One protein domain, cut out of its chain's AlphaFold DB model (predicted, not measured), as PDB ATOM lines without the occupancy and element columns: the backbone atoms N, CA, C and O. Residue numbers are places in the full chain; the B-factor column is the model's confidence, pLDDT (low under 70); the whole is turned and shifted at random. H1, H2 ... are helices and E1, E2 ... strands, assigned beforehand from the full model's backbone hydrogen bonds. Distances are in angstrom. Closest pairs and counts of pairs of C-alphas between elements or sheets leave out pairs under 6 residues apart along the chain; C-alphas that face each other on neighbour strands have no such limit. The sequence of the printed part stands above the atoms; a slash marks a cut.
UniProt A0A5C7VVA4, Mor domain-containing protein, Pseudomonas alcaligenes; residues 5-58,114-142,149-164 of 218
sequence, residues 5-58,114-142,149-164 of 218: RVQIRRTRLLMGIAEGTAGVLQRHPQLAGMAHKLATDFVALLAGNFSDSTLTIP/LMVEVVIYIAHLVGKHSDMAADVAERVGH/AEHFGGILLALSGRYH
ATOM      1  N   ARG A   5     254.898 237.308 239.227       72.44
ATOM      2  CA  ARG A   5     254.159 236.153 239.760       72.44
ATOM      3  C   ARG A   5     254.041 235.027 238.741       72.44
ATOM      4  O   ARG A   5     254.170 233.856 239.096       72.44
ATOM      5  N   VAL A   6     253.827 235.366 237.469       77.75
ATOM      6  CA  VAL A   6     253.758 234.382 236.379       77.75
ATOM      7  C   VAL A   6     255.122 233.727 236.173       77.75
ATOM      8  O   VAL A   6     255.199 232.510 236.008       77.75
ATOM      9  N   GLN A   7     256.207 234.502 236.248       79.50
ATOM     10  CA  GLN A   7     257.557 233.944 236.151       79.50
ATOM     11  C   GLN A   7     257.895 233.022 237.328       79.50
ATOM     12  O   GLN A   7     258.443 231.946 237.095       79.50
ATOM     13  N   ILE A   8     257.517 233.391 238.556       84.12
ATOM     14  CA  ILE A   8     257.700 232.544 239.746       84.12
ATOM     15  C   ILE A   8     256.930 231.228 239.584       84.12
ATOM     16  O   ILE A   8     257.518 230.157 239.708       84.12
ATOM     17  N   ARG A   9     255.638 231.279 239.228       86.44
ATOM     18  CA  ARG A   9     254.817 230.068 239.026       86.44
ATOM     19  C   ARG A   9     255.381 229.155 237.943       86.44
ATOM     20  O   ARG A   9     255.447 227.947 238.142       86.44
ATOM     21  N   ARG A  10     255.819 229.721 236.817       89.88
ATOM     22  CA  ARG A  10     256.462 228.954 235.742       89.88
ATOM     23  C   ARG A  10     257.755 228.296 236.209       89.88
ATOM     24  O   ARG A  10     258.009 227.144 235.884       89.88
ATOM     25  N   THR A  11     258.572 229.024 236.958       91.44
ATOM     26  CA  THR A  11     259.832 228.486 237.473       91.44
ATOM     27  C   THR A  11     259.564 227.347 238.450       91.44
ATOM     28  O   THR A  11     260.162 226.290 238.304       91.44
ATOM     29  N   ARG A  12     258.588 227.501 239.355       92.62
ATOM     30  CA  ARG A  12     258.134 226.430 240.258       92.62
ATOM     31  C   ARG A  12     257.627 225.203 239.501       92.62
ATOM     32  O   ARG A  12     257.965 224.086 239.870       92.62
ATOM     33  N   LEU A  13     256.877 225.393 238.413       93.56
ATOM     34  CA  LEU A  13     256.460 224.296 237.536       93.56
ATOM     35  C   LEU A  13     257.669 223.544 236.963       93.56
ATOM     36  O   LEU A  13     257.723 222.321 237.036       93.56
ATOM     37  N   LEU A  14     258.650 224.267 236.422       94.88
ATOM     38  CA  LEU A  14     259.866 223.671 235.866       94.88
ATOM     39  C   LEU A  14     260.739 223.004 236.942       94.88
ATOM     40  O   LEU A  14     261.337 221.968 236.679       94.88
ATOM     41  N   MET A  15     260.786 223.552 238.160       95.69
ATOM     42  CA  MET A  15     261.386 222.891 239.329       95.69
ATOM     43  C   MET A  15     260.656 221.590 239.671       95.69
ATOM     44  O   MET A  15     261.313 220.588 239.913       95.69
ATOM     45  N   GLY A  16     259.322 221.566 239.612       96.81
ATOM     46  CA  GLY A  16     258.537 220.342 239.797       96.81
ATOM     47  C   GLY A  16     258.817 219.283 238.728       96.81
ATOM     48  O   GLY A  16     258.923 218.102 239.051       96.81
ATOM     49  N   ILE A  17     258.992 219.693 237.466       97.12
ATOM     50  CA  ILE A  17     259.404 218.781 236.387       97.12
ATOM     51  C   ILE A  17     260.803 218.223 236.672       97.12
ATOM     52  O   ILE A  17     261.002 217.015 236.539       97.12
ATOM     53  N   ALA A  18     261.752 219.064 237.097       97.69
ATOM     54  CA  ALA A  18     263.101 218.628 237.457       97.69
ATOM     55  C   ALA A  18     263.080 217.640 238.634       97.69
ATOM     56  O   ALA A  18     263.640 216.554 238.529       97.69
ATOM     57  N   GLU A  19     262.376 217.960 239.717       97.88
ATOM     58  CA  GLU A  19     262.261 217.092 240.893       97.88
ATOM     59  C   GLU A  19     261.643 215.735 240.536       97.88
ATOM     60  O   GLU A  19     262.187 214.674 240.836       97.88
ATOM     61  N   GLY A  20     260.533 215.756 239.800       97.31
ATOM     62  CA  GLY A  20     259.875 214.538 239.355       97.31
ATOM     63  C   GLY A  20     260.743 213.689 238.422       97.31
ATOM     64  O   GLY A  20     260.801 212.466 238.559       97.31
ATOM     65  N   THR A  21     261.487 214.339 237.524       98.06
ATOM     66  CA  THR A  21     262.466 213.675 236.652       98.06
ATOM     67  C   THR A  21     263.580 213.043 237.479       98.06
ATOM     68  O   THR A  21     263.910 211.879 237.264       98.06
ATOM     69  N   ALA A  22     264.117 213.755 238.473       98.06
ATOM     70  CA  ALA A  22     265.123 213.217 239.379       98.06
ATOM     71  C   ALA A  22     264.595 211.976 240.114       98.06
ATOM     72  O   ALA A  22     265.292 210.966 240.173       98.06
ATOM     73  N   GLY A  23     263.344 212.002 240.580       97.88
ATOM     74  CA  GLY A  23     262.692 210.851 241.208       97.88
ATOM     75  C   GLY A  23     262.546 209.634 240.284       97.88
ATOM     76  O   GLY A  23     262.662 208.499 240.746       97.88
ATOM     77  N   VAL A  24     262.333 209.832 238.977       97.69
ATOM     78  CA  VAL A  24     262.364 208.737 237.986       97.69
ATOM     79  C   VAL A  24     263.786 208.202 237.823       97.69
ATOM     80  O   VAL A  24     263.999 206.994 237.914       97.69
ATOM     81  N   LEU A  25     264.771 209.089 237.650       97.00
ATOM     82  CA  LEU A  25     266.173 208.709 237.453       97.00
ATOM     83  C   LEU A  25     266.762 207.978 238.672       97.00
ATOM     84  O   LEU A  25     267.537 207.043 238.504       97.00
ATOM     85  N   GLN A  26     266.360 208.336 239.894       96.81
ATOM     86  CA  GLN A  26     266.809 207.684 241.134       96.81
ATOM     87  C   GLN A  26     266.413 206.206 241.243       96.81
ATOM     88  O   GLN A  26     267.053 205.461 241.984       96.81
ATOM     89  N   ARG A  27     265.396 205.755 240.497       95.38
ATOM     90  CA  ARG A  27     265.012 204.331 240.445       95.38
ATOM     91  C   ARG A  27     266.076 203.468 239.771       95.38
ATOM     92  O   ARG A  27     266.062 202.251 239.935       95.38
ATOM     93  N   HIS A  28     266.995 204.093 239.036       94.50
ATOM     94  CA  HIS A  28     268.113 203.445 238.368       94.50
ATOM     95  C   HIS A  28     269.373 203.610 239.233       94.50
ATOM     96  O   HIS A  28     269.884 204.727 239.350       94.50
ATOM     97  N   PRO A  29     269.924 202.530 239.829       92.12
ATOM     98  CA  PRO A  29     271.033 202.628 240.786       92.12
ATOM     99  C   PRO A  29     272.267 203.368 240.251       92.12
ATOM    100  O   PRO A  29     272.940 204.077 240.991       92.12
ATOM    101  N   GLN A  30     272.533 203.241 238.950       91.50
ATOM    102  CA  GLN A  30     273.666 203.870 238.263       91.50
ATOM    103  C   GLN A  30     273.510 205.394 238.120       91.50
ATOM    104  O   GLN A  30     274.501 206.103 237.968       91.50
ATOM    105  N   LEU A  31     272.277 205.907 238.193       94.12
ATOM    106  CA  LEU A  31     271.959 207.324 238.014       94.12
ATOM    107  C   LEU A  31     271.640 208.034 239.331       94.12
ATOM    108  O   LEU A  31     271.660 209.263 239.369       94.12
ATOM    109  N   ALA A  32     271.386 207.298 240.416       93.44
ATOM    110  CA  ALA A  32     270.934 207.854 241.691       93.44
ATOM    111  C   ALA A  32     271.820 209.003 242.209       93.44
ATOM    112  O   ALA A  32     271.302 210.037 242.627       93.44
ATOM    113  N   GLY A  33     273.148 208.870 242.103       94.00
ATOM    114  CA  GLY A  33     274.100 209.896 242.550       94.00
ATOM    115  C   GLY A  33     274.116 211.180 241.709       94.00
ATOM    116  O   GLY A  33     274.568 212.216 242.185       94.00
ATOM    117  N   MET A  34     273.608 211.142 240.473       95.31
ATOM    118  CA  MET A  34     273.612 212.279 239.541       95.31
ATOM    119  C   MET A  34     272.211 212.717 239.097       95.31
ATOM    120  O   MET A  34     272.083 213.681 238.345       95.31
ATOM    121  N   ALA A  35     271.158 212.055 239.581       96.56
ATOM    122  CA  ALA A  35     269.779 212.242 239.142       96.56
ATOM    123  C   ALA A  35     269.313 213.705 239.190       96.56
ATOM    124  O   ALA A  35     268.795 214.212 238.199       96.56
ATOM    125  N   HIS A  36     269.552 214.411 240.302       96.50
ATOM    126  CA  HIS A  36     269.175 215.825 240.432       96.50
ATOM    127  C   HIS A  36     269.906 216.717 239.427       96.50
ATOM    128  O   HIS A  36     269.303 217.612 238.831       96.50
ATOM    129  N   LYS A  37     271.201 216.458 239.206       95.81
ATOM    130  CA  LYS A  37     271.997 217.211 238.237       95.81
ATOM    131  C   LYS A  37     271.474 216.973 236.822       95.81
ATOM    132  O   LYS A  37     271.206 217.936 236.115       95.81
ATOM    133  N   LEU A  38     271.271 215.712 236.435       96.75
ATOM    134  CA  LEU A  38     270.736 215.360 235.117       96.75
ATOM    135  C   LEU A  38     269.349 215.957 234.887       96.75
ATOM    136  O   LEU A  38     269.083 216.479 233.811       96.75
ATOM    137  N   ALA A  39     268.482 215.933 235.896       97.44
ATOM    138  CA  ALA A  39     267.158 216.528 235.798       97.44
ATOM    139  C   ALA A  39     267.203 218.060 235.658       97.44
ATOM    140  O   ALA A  39     266.458 218.632 234.862       97.44
ATOM    141  N   THR A  40     268.106 218.723 236.385       96.25
ATOM    142  CA  THR A  40     268.345 220.169 236.253       96.25
ATOM    143  C   THR A  40     268.862 220.515 234.858       96.25
ATOM    144  O   THR A  40     268.348 221.438 234.225       96.25
ATOM    145  N   ASP A  41     269.838 219.753 234.358       96.12
ATOM    146  CA  ASP A  41     270.412 219.928 233.022       96.12
ATOM    147  C   ASP A  41     269.353 219.683 231.933       96.12
ATOM    148  O   ASP A  41     269.247 220.457 230.983       96.12
ATOM    149  N   PHE A  42     268.507 218.664 232.102       96.81
ATOM    150  CA  PHE A  42     267.382 218.370 231.214       96.81
ATOM    151  C   PHE A  42     266.402 219.541 231.123       96.81
ATOM    152  O   PHE A  42     266.078 219.990 230.024       96.81
ATOM    153  N   VAL A  43     265.947 220.070 232.262       95.88
ATOM    154  CA  VAL A  43     265.006 221.196 232.265       95.88
ATOM    155  C   VAL A  43     265.659 222.467 231.721       95.88
ATOM    156  O   VAL A  43     264.994 223.245 231.037       95.88
ATOM    157  N   ALA A  44     266.956 222.671 231.959       94.00
ATOM    158  CA  ALA A  44     267.700 223.771 231.356       94.00
ATOM    159  C   ALA A  44     267.760 223.655 229.821       94.00
ATOM    160  O   ALA A  44     267.511 224.651 229.139       94.00
ATOM    161  N   LEU A  45     268.027 222.459 229.282       93.50
ATOM    162  CA  LEU A  45     268.003 222.191 227.839       93.50
ATOM    163  C   LEU A  45     266.609 222.407 227.252       93.50
ATOM    164  O   LEU A  45     266.466 223.122 226.264       93.50
ATOM    165  N   LEU A  46     265.575 221.862 227.896       92.31
ATOM    166  CA  LEU A  46     264.185 222.050 227.486       92.31
ATOM    167  C   LEU A  46     263.826 223.543 227.445       92.31
ATOM    168  O   LEU A  46     263.280 224.035 226.461       92.31
ATOM    169  N   ALA A  47     264.167 224.288 228.498       90.88
ATOM    170  CA  ALA A  47     263.872 225.711 228.581       90.88
ATOM    171  C   ALA A  47     264.632 226.545 227.536       90.88
ATOM    172  O   ALA A  47     264.094 227.539 227.048       90.88
ATOM    173  N   GLY A  48     265.865 226.155 227.203       89.88
ATOM    174  CA  GLY A  48     266.672 226.802 226.170       89.88
ATOM    175  C   GLY A  48     266.148 226.532 224.760       89.88
ATOM    176  O   GLY A  48     265.938 227.473 223.995       89.88
ATOM    177  N   ASN A  49     265.877 225.266 224.440       89.31
ATOM    178  CA  ASN A  49     265.457 224.843 223.102       89.31
ATOM    179  C   ASN A  49     264.048 225.324 222.748       89.31
ATOM    180  O   ASN A  49     263.783 225.660 221.600       89.31
ATOM    181  N   PHE A  50     263.160 225.411 223.739       86.81
ATOM    182  CA  PHE A  50     261.804 225.929 223.562       86.81
ATOM    183  C   PHE A  50     261.662 227.390 224.008       86.81
ATOM    184  O   PHE A  50     260.562 227.857 224.318       86.81
ATOM    185  N   SER A  51     262.769 228.132 224.059       83.69
ATOM    186  CA  SER A  51     262.723 229.567 224.315       83.69
ATOM    187  C   SER A  51     261.971 230.300 223.187       83.69
ATOM    188  O   SER A  51     261.922 229.842 222.049       83.69
ATOM    189  N   ASP A  52     261.265 231.380 223.538       84.81
ATOM    190  CA  ASP A  52     260.331 232.118 222.660       84.81
ATOM    191  C   ASP A  52     259.139 231.313 222.111       84.81
ATOM    192  O   ASP A  52     258.334 231.833 221.337       84.81
ATOM    193  N   SER A  53     258.958 230.073 222.571       85.50
ATOM    194  CA  SER A  53     257.833 229.228 222.187       85.50
ATOM    195  C   SER A  53     256.748 229.199 223.262       85.50
ATOM    196  O   SER A  53     256.993 229.315 224.469       85.50
ATOM    197  N   THR A  54     255.510 229.013 222.807       89.06
ATOM    198  CA  THR A  54     254.376 228.652 223.660       89.06
ATOM    199  C   THR A  54     253.934 227.254 223.270       89.06
ATOM    200  O   THR A  54     253.496 227.039 222.143       89.06
ATOM    201  N   LEU A  55     254.066 226.306 224.191       90.25
ATOM    202  CA  LEU A  55     253.791 224.896 223.937       90.25
ATOM    203  C   LEU A  55     252.890 224.316 225.021       90.25
ATOM    204  O   LEU A  55     252.949 224.707 226.185       90.25
ATOM    205  N   THR A  56     252.046 223.368 224.634       93.56
ATOM    206  CA  THR A  56     251.267 222.576 225.589       93.56
ATOM    207  C   THR A  56     252.013 221.284 225.853       93.56
ATOM    208  O   THR A  56     252.384 220.602 224.900       93.56
ATOM    209  N   ILE A  57     252.209 220.925 227.121       95.50
ATOM    210  CA  ILE A  57     252.765 219.620 227.484       95.50
ATOM    211  C   ILE A  57     251.724 218.553 227.103       95.50
ATOM    212  O   ILE A  57     250.621 218.566 227.658       95.50
ATOM    213  N   PRO A  58     251.999 217.645 226.152       96.56
ATOM    214  CA  PRO A  58     251.037 216.633 225.740       96.56
ATOM    215  C   PRO A  58     250.757 215.646 226.875       96.56
ATOM    216  O   PRO A  58     251.667 215.221 227.574       96.56
ATOM    217  N   LEU A 114     256.929 216.721 221.331       93.81
ATOM    218  CA  LEU A 114     257.593 217.148 222.568       93.81
ATOM    219  C   LEU A 114     258.067 215.962 223.419       93.81
ATOM    220  O   LEU A 114     259.132 216.020 224.023       93.81
ATOM    221  N   MET A 115     257.279 214.889 223.499       96.94
ATOM    222  CA  MET A 115     257.656 213.703 224.271       96.94
ATOM    223  C   MET A 115     258.784 212.927 223.586       96.94
ATOM    224  O   MET A 115     259.595 212.327 224.283       96.94
ATOM    225  N   VAL A 116     258.881 212.972 222.253       96.50
ATOM    226  CA  VAL A 116     260.043 212.444 221.520       96.50
ATOM    227  C   VAL A 116     261.304 213.232 221.887       96.50
ATOM    228  O   VAL A 116     262.306 212.626 222.256       96.50
ATOM    229  N   GLU A 117     261.239 214.566 221.902       95.94
ATOM    230  CA  GLU A 117     262.366 215.416 222.322       95.94
ATOM    231  C   GLU A 117     262.793 215.137 223.771       95.94
ATOM    232  O   GLU A 117     263.983 215.029 224.060       95.94
ATOM    233  N   VAL A 118     261.834 214.937 224.684       97.38
ATOM    234  CA  VAL A 118     262.134 214.539 226.071       97.38
ATOM    235  C   VAL A 118     262.926 213.232 226.117       97.38
ATOM    236  O   VAL A 118     263.925 213.155 226.834       97.38
ATOM    237  N   VAL A 119     262.510 212.221 225.346       98.12
ATOM    238  CA  VAL A 119     263.222 210.935 225.271       98.12
ATOM    239  C   VAL A 119     264.652 211.154 224.783       98.12
ATOM    240  O   VAL A 119     265.587 210.672 225.421       98.12
ATOM    241  N   ILE A 120     264.827 211.924 223.707       97.44
ATOM    242  CA  ILE A 120     266.137 212.205 223.108       97.44
ATOM    243  C   ILE A 120     267.050 212.935 224.100       97.44
ATOM    244  O   ILE A 120     268.201 212.538 224.279       97.44
ATOM    245  N   TYR A 121     266.557 213.975 224.778       97.38
ATOM    246  CA  TYR A 121     267.379 214.771 225.697       97.38
ATOM    247  C   TYR A 121     267.814 213.965 226.914       97.38
ATOM    248  O   TYR A 121     268.980 214.023 227.302       97.38
ATOM    249  N   ILE A 122     266.905 213.180 227.496       98.06
ATOM    250  CA  ILE A 122     267.241 212.318 228.631       98.06
ATOM    251  C   ILE A 122     268.214 211.224 228.201       98.06
ATOM    252  O   ILE A 122     269.226 211.038 228.872       98.06
ATOM    253  N   ALA A 123     267.969 210.547 227.077       97.38
ATOM    254  CA  ALA A 123     268.865 209.509 226.579       97.38
ATOM    255  C   ALA A 123     270.270 210.063 226.300       97.38
ATOM    256  O   ALA A 123     271.266 209.446 226.681       97.38
ATOM    257  N   HIS A 124     270.359 211.260 225.712       96.31
ATOM    258  CA  HIS A 124     271.625 211.954 225.491       96.31
ATOM    259  C   HIS A 124     272.351 212.268 226.806       96.31
ATOM    260  O   HIS A 124     273.536 211.965 226.945       96.31
ATOM    261  N   LEU A 125     271.656 212.858 227.781       96.06
ATOM    262  CA  LEU A 125     272.244 213.212 229.074       96.06
ATOM    263  C   LEU A 125     272.696 211.975 229.856       96.06
ATOM    264  O   LEU A 125     273.796 211.967 230.405       96.06
ATOM    265  N   VAL A 126     271.880 210.923 229.870       95.50
ATOM    266  CA  VAL A 126     272.205 209.647 230.511       95.50
ATOM    267  C   VAL A 126     273.412 209.006 229.831       95.50
ATOM    268  O   VAL A 126     274.385 208.704 230.514       95.50
ATOM    269  N   GLY A 127     273.416 208.875 228.502       93.81
ATOM    270  CA  GLY A 127     274.537 208.278 227.768       93.81
ATOM    271  C   GLY A 127     275.838 209.082 227.860       93.81
ATOM    272  O   GLY A 127     276.923 208.522 227.758       93.81
ATOM    273  N   LYS A 128     275.757 210.398 228.089       92.56
ATOM    274  CA  LYS A 128     276.935 211.253 228.297       92.56
ATOM    275  C   LYS A 128     277.545 211.108 229.692       92.56
ATOM    276  O   LYS A 128     278.743 211.333 229.858       92.56
ATOM    277  N   HIS A 129     276.725 210.823 230.700       89.75
ATOM    278  CA  HIS A 129     277.131 210.866 232.106       89.75
ATOM    279  C   HIS A 129     277.160 209.492 232.788       89.75
ATOM    280  O   HIS A 129     277.561 209.410 233.945       89.75
ATOM    281  N   SER A 130     276.780 208.427 232.085       87.56
ATOM    282  CA  SER A 130     276.787 207.053 232.585       87.56
ATOM    283  C   SER A 130     277.286 206.078 231.520       87.56
ATOM    284  O   SER A 130     277.139 206.336 230.329       87.56
ATOM    285  N   ASP A 131     277.797 204.923 231.949       88.38
ATOM    286  CA  ASP A 131     278.223 203.825 231.065       88.38
ATOM    287  C   ASP A 131     277.040 202.946 230.600       88.38
ATOM    288  O   ASP A 131     277.182 201.750 230.329       88.38
ATOM    289  N   MET A 132     275.832 203.514 230.552       90.69
ATOM    290  CA  MET A 132     274.629 202.795 230.141       90.69
ATOM    291  C   MET A 132     274.610 202.592 228.625       90.69
ATOM    292  O   MET A 132     274.903 203.501 227.849       90.69
ATOM    293  N   ALA A 133     274.194 201.401 228.191       93.88
ATOM    294  CA  ALA A 133     273.956 201.136 226.778       93.88
ATOM    295  C   ALA A 133     272.843 202.047 226.225       93.88
ATOM    296  O   ALA A 133     271.907 202.416 226.943       93.88
ATOM    297  N   ALA A 134     272.940 202.394 224.939       94.19
ATOM    298  CA  ALA A 134     272.046 203.357 224.293       94.19
ATOM    299  C   ALA A 134     270.562 202.960 224.385       94.19
ATOM    300  O   ALA A 134     269.716 203.812 224.642       94.19
ATOM    301  N   ASP A 135     270.251 201.665 224.270       95.31
ATOM    302  CA  ASP A 135     268.888 201.141 224.410       95.31
ATOM    303  C   ASP A 135     268.346 201.312 225.840       95.31
ATOM    304  O   ASP A 135     267.154 201.542 226.045       95.31
ATOM    305  N   VAL A 136     269.212 201.209 226.855       95.19
ATOM    306  CA  VAL A 136     268.826 201.431 228.252       95.19
ATOM    307  C   VAL A 136     268.584 202.921 228.490       95.19
ATOM    308  O   VAL A 136     267.575 203.272 229.098       95.19
ATOM    309  N   ALA A 137     269.455 203.796 227.983       96.25
ATOM    310  CA  ALA A 137     269.296 205.246 228.103       96.25
ATOM    311  C   ALA A 137     268.006 205.741 227.421       96.25
ATOM    312  O   ALA A 137     267.277 206.558 227.985       96.25
ATOM    313  N   GLU A 138     267.671 205.190 226.252       97.00
ATOM    314  CA  GLU A 138     266.408 205.458 225.559       97.00
ATOM    315  C   GLU A 138     265.191 204.992 226.373       97.00
ATOM    316  O   GLU A 138     264.221 205.740 226.531       97.00
ATOM    317  N   ARG A 139     265.251 203.794 226.979       96.19
ATOM    318  CA  ARG A 139     264.197 203.319 227.896       96.19
ATOM    319  C   ARG A 139     263.990 204.271 229.076       96.19
ATOM    320  O   ARG A 139     262.841 204.572 229.395       96.19
ATOM    321  N   VAL A 140     265.067 204.781 229.676       97.25
ATOM    322  CA  VAL A 140     264.985 205.793 230.747       97.25
ATOM    323  C   VAL A 140     264.312 207.070 230.233       97.25
ATOM    324  O   VAL A 140     263.432 207.614 230.900       97.25
ATOM    325  N   GLY A 141     264.645 207.514 229.017       97.75
ATOM    326  CA  GLY A 141     263.974 208.641 228.366       97.75
ATOM    327  C   GLY A 141     262.464 208.437 228.219       97.75
ATOM    328  O   GLY A 141     261.684 209.343 228.512       97.75
ATOM    329  N   HIS A 142     262.028 207.232 227.844       97.62
ATOM    330  CA  HIS A 142     260.604 206.893 227.784       97.62
ATOM    331  C   HIS A 142     259.910 206.916 229.147       97.62
ATOM    332  O   HIS A 142     258.757 207.335 229.220       97.62
ATOM    333  N   ALA A 149     254.133 213.358 230.870       97.62
ATOM    334  CA  ALA A 149     252.805 213.309 230.267       97.62
ATOM    335  C   ALA A 149     251.697 213.063 231.308       97.62
ATOM    336  O   ALA A 149     250.641 213.698 231.252       97.62
ATOM    337  N   GLU A 150     251.942 212.184 232.282       96.50
ATOM    338  CA  GLU A 150     250.974 211.835 233.327       96.50
ATOM    339  C   GLU A 150     250.781 212.945 234.372       96.50
ATOM    340  O   GLU A 150     249.653 213.180 234.805       96.50
ATOM    341  N   HIS A 151     251.852 213.643 234.764       96.75
ATOM    342  CA  HIS A 151     251.818 214.582 235.899       96.75
ATOM    343  C   HIS A 151     251.722 216.049 235.479       96.75
ATOM    344  O   HIS A 151     251.201 216.875 236.228       96.75
ATOM    345  N   PHE A 152     252.201 216.384 234.281       96.06
ATOM    346  CA  PHE A 152     252.255 217.757 233.774       96.06
ATOM    347  C   PHE A 152     251.509 217.932 232.447       96.06
ATOM    348  O   PHE A 152     251.412 219.047 231.929       96.06
ATOM    349  N   GLY A 153     250.945 216.855 231.896       95.44
ATOM    350  CA  GLY A 153     250.189 216.897 230.654       95.44
ATOM    351  C   GLY A 153     248.951 217.798 230.734       95.44
ATOM    352  O   GLY A 153     248.134 217.726 231.653       95.44
ATOM    353  N   GLY A 154     248.770 218.628 229.711       94.56
ATOM    354  CA  GLY A 154     247.706 219.624 229.597       94.56
ATOM    355  C   GLY A 154     248.088 221.013 230.106       94.56
ATOM    356  O   GLY A 154     247.298 221.940 229.946       94.56
ATOM    357  N   ILE A 155     249.278 221.184 230.688       94.00
ATOM    358  CA  ILE A 155     249.768 222.498 231.109       94.00
ATOM    359  C   ILE A 155     250.294 223.271 229.894       94.00
ATOM    360  O   ILE A 155     251.078 222.750 229.100       94.00
ATOM    361  N   LEU A 156     249.883 224.536 229.776       91.38
ATOM    362  CA  LEU A 156     250.437 225.485 228.813       91.38
ATOM    363  C   LEU A 156     251.704 226.127 229.388       91.38
ATOM    364  O   LEU A 156     251.664 226.777 230.434       91.38
ATOM    365  N   LEU A 157     252.819 225.973 228.683       88.88
ATOM    366  CA  LEU A 157     254.114 226.528 229.043       88.88
ATOM    367  C   LEU A 157     254.510 227.619 228.040       88.88
ATOM    368  O   LEU A 157     254.637 227.363 226.846       88.88
ATOM    369  N   ALA A 158     254.734 228.833 228.544       86.06
ATOM    370  CA  ALA A 158     255.228 229.965 227.761       86.06
ATOM    371  C   ALA A 158     256.600 230.414 228.282       86.06
ATOM    372  O   ALA A 158     256.726 230.897 229.421       86.06
ATOM    373  N   LEU A 159     257.625 230.264 227.444       84.00
ATOM    374  CA  LEU A 159     259.011 230.616 227.746       84.00
ATOM    375  C   LEU A 159     259.428 231.822 226.906       84.00
ATOM    376  O   LEU A 159     259.151 231.894 225.718       84.00
ATOM    377  N   SER A 160     260.098 232.790 227.527       79.44
ATOM    378  CA  SER A 160     260.682 233.925 226.800       79.44
ATOM    379  C   SER A 160     262.119 233.614 226.389       79.44
ATOM    380  O   SER A 160     262.817 232.971 227.163       79.44
ATOM    381  N   GLY A 161     262.613 234.185 225.294       74.06
ATOM    382  CA  GLY A 161     263.992 234.055 224.794       74.06
ATOM    383  C   GLY A 161     265.076 234.443 225.794       74.06
ATOM    384  O   GLY A 161     266.203 233.970 225.744       74.06
ATOM    385  N   ARG A 162     264.723 235.287 226.770       76.06
ATOM    386  CA  ARG A 162     265.606 235.702 227.874       76.06
ATOM    387  C   ARG A 162     265.466 234.836 229.131       76.06
ATOM    388  O   ARG A 162     265.934 235.225 230.199       76.06
ATOM    389  N   TYR A 163     264.736 233.724 229.053       82.25
ATOM    390  CA  TYR A 163     264.502 232.851 230.195       82.25
ATOM    391  C   TYR A 163     265.706 231.934 230.405       82.25
ATOM    392  O   TYR A 163     265.961 231.030 229.617       82.25
ATOM    393  N   HIS A 164     266.418 232.146 231.508       86.81
ATOM    394  CA  HIS A 164     267.511 231.279 231.932       86.81
ATOM    395  C   HIS A 164     267.085 230.513 233.176       86.81
ATOM    396  O   HIS A 164     266.906 231.115 234.236       86.81
TER     397      HIS A 164
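What this domain is: This is residues 5 to 58, 114 to 142 and 149 to 164 of the 218 residues of the protein "Mor domain-containing protein" of Pseudomonas alcaligenes (UniProt A0A5C7VVA4). A long helix, H1, runs along an elongated body; H2 folds back across it and sits between H1 and H3, which makes a helical hairpin with H4. A small two-stranded ribbon, E1 and E2, lies toward one end, with the short helix H5 near H1. The printed part has 99 residues, in the order H1 H2 E1 H3 H4 H5 E2; it is mostly helix, with the sheet E1 - E2 antiparallel. It is compact, with a radius of gyration of the C-alphas of 13.4 A and spans of 39 by 25 by 22 A.

Where its parts are: Strand E1 is residues 54 to 56, 7.1 A, and E2 residues 156 to 158, 6.6 A, ending at C-alpha 158 (255.228, 229.965, 227.761). H1, residues 5 to 25, begins at C-alpha 5 (254.159, 236.153, 239.760) and is 30.0 A long. H2 is residues 35 to 49, 20.9 A; H3 residues 114 to 129, 22.6 A; H4 residues 134 to 142, 12.5 A; H5 residues 149 to 152, 5.7 A.

How they stand to each other: E1 and E2 are antiparallel at 160 degrees, with N 55 and O 157 2.9 A apart, within hydrogen-bond range. The closest C-alphas of H1 and E2, Arg 10 and Leu 157, are 7.5 A apart. H1 and H5 are close but not clearly touching, closest at C-alphas 17 and 152, 7.7 A. H1 touches H2 at C-alphas 22 and 35, 4.8 A, opposite ways at a steep tilt of 47 degrees. H2 touches H3 at C-alphas 42 and 122, 6.6 A, at a steep tilt of 48 degrees. H3 and H4, a hairpin, touch at C-alphas 119 and 141, 3.9 A. Every O i to N i+4 pair is within hydrogen-bond range in H1, H2, H3 and H4; H5 is too short for one.

The domain as a whole: C-alphas 5 and 133 are the two farthest apart, 42.3 A. Residues 59 to 113 are not printed, 7.3 A between C-alphas 58 and 114; nor are 143 to 148, 10.4 A between C-alphas 142 and 149. Of the links that are printed whole, none is long. No printed residue is under 70 in pLDDT.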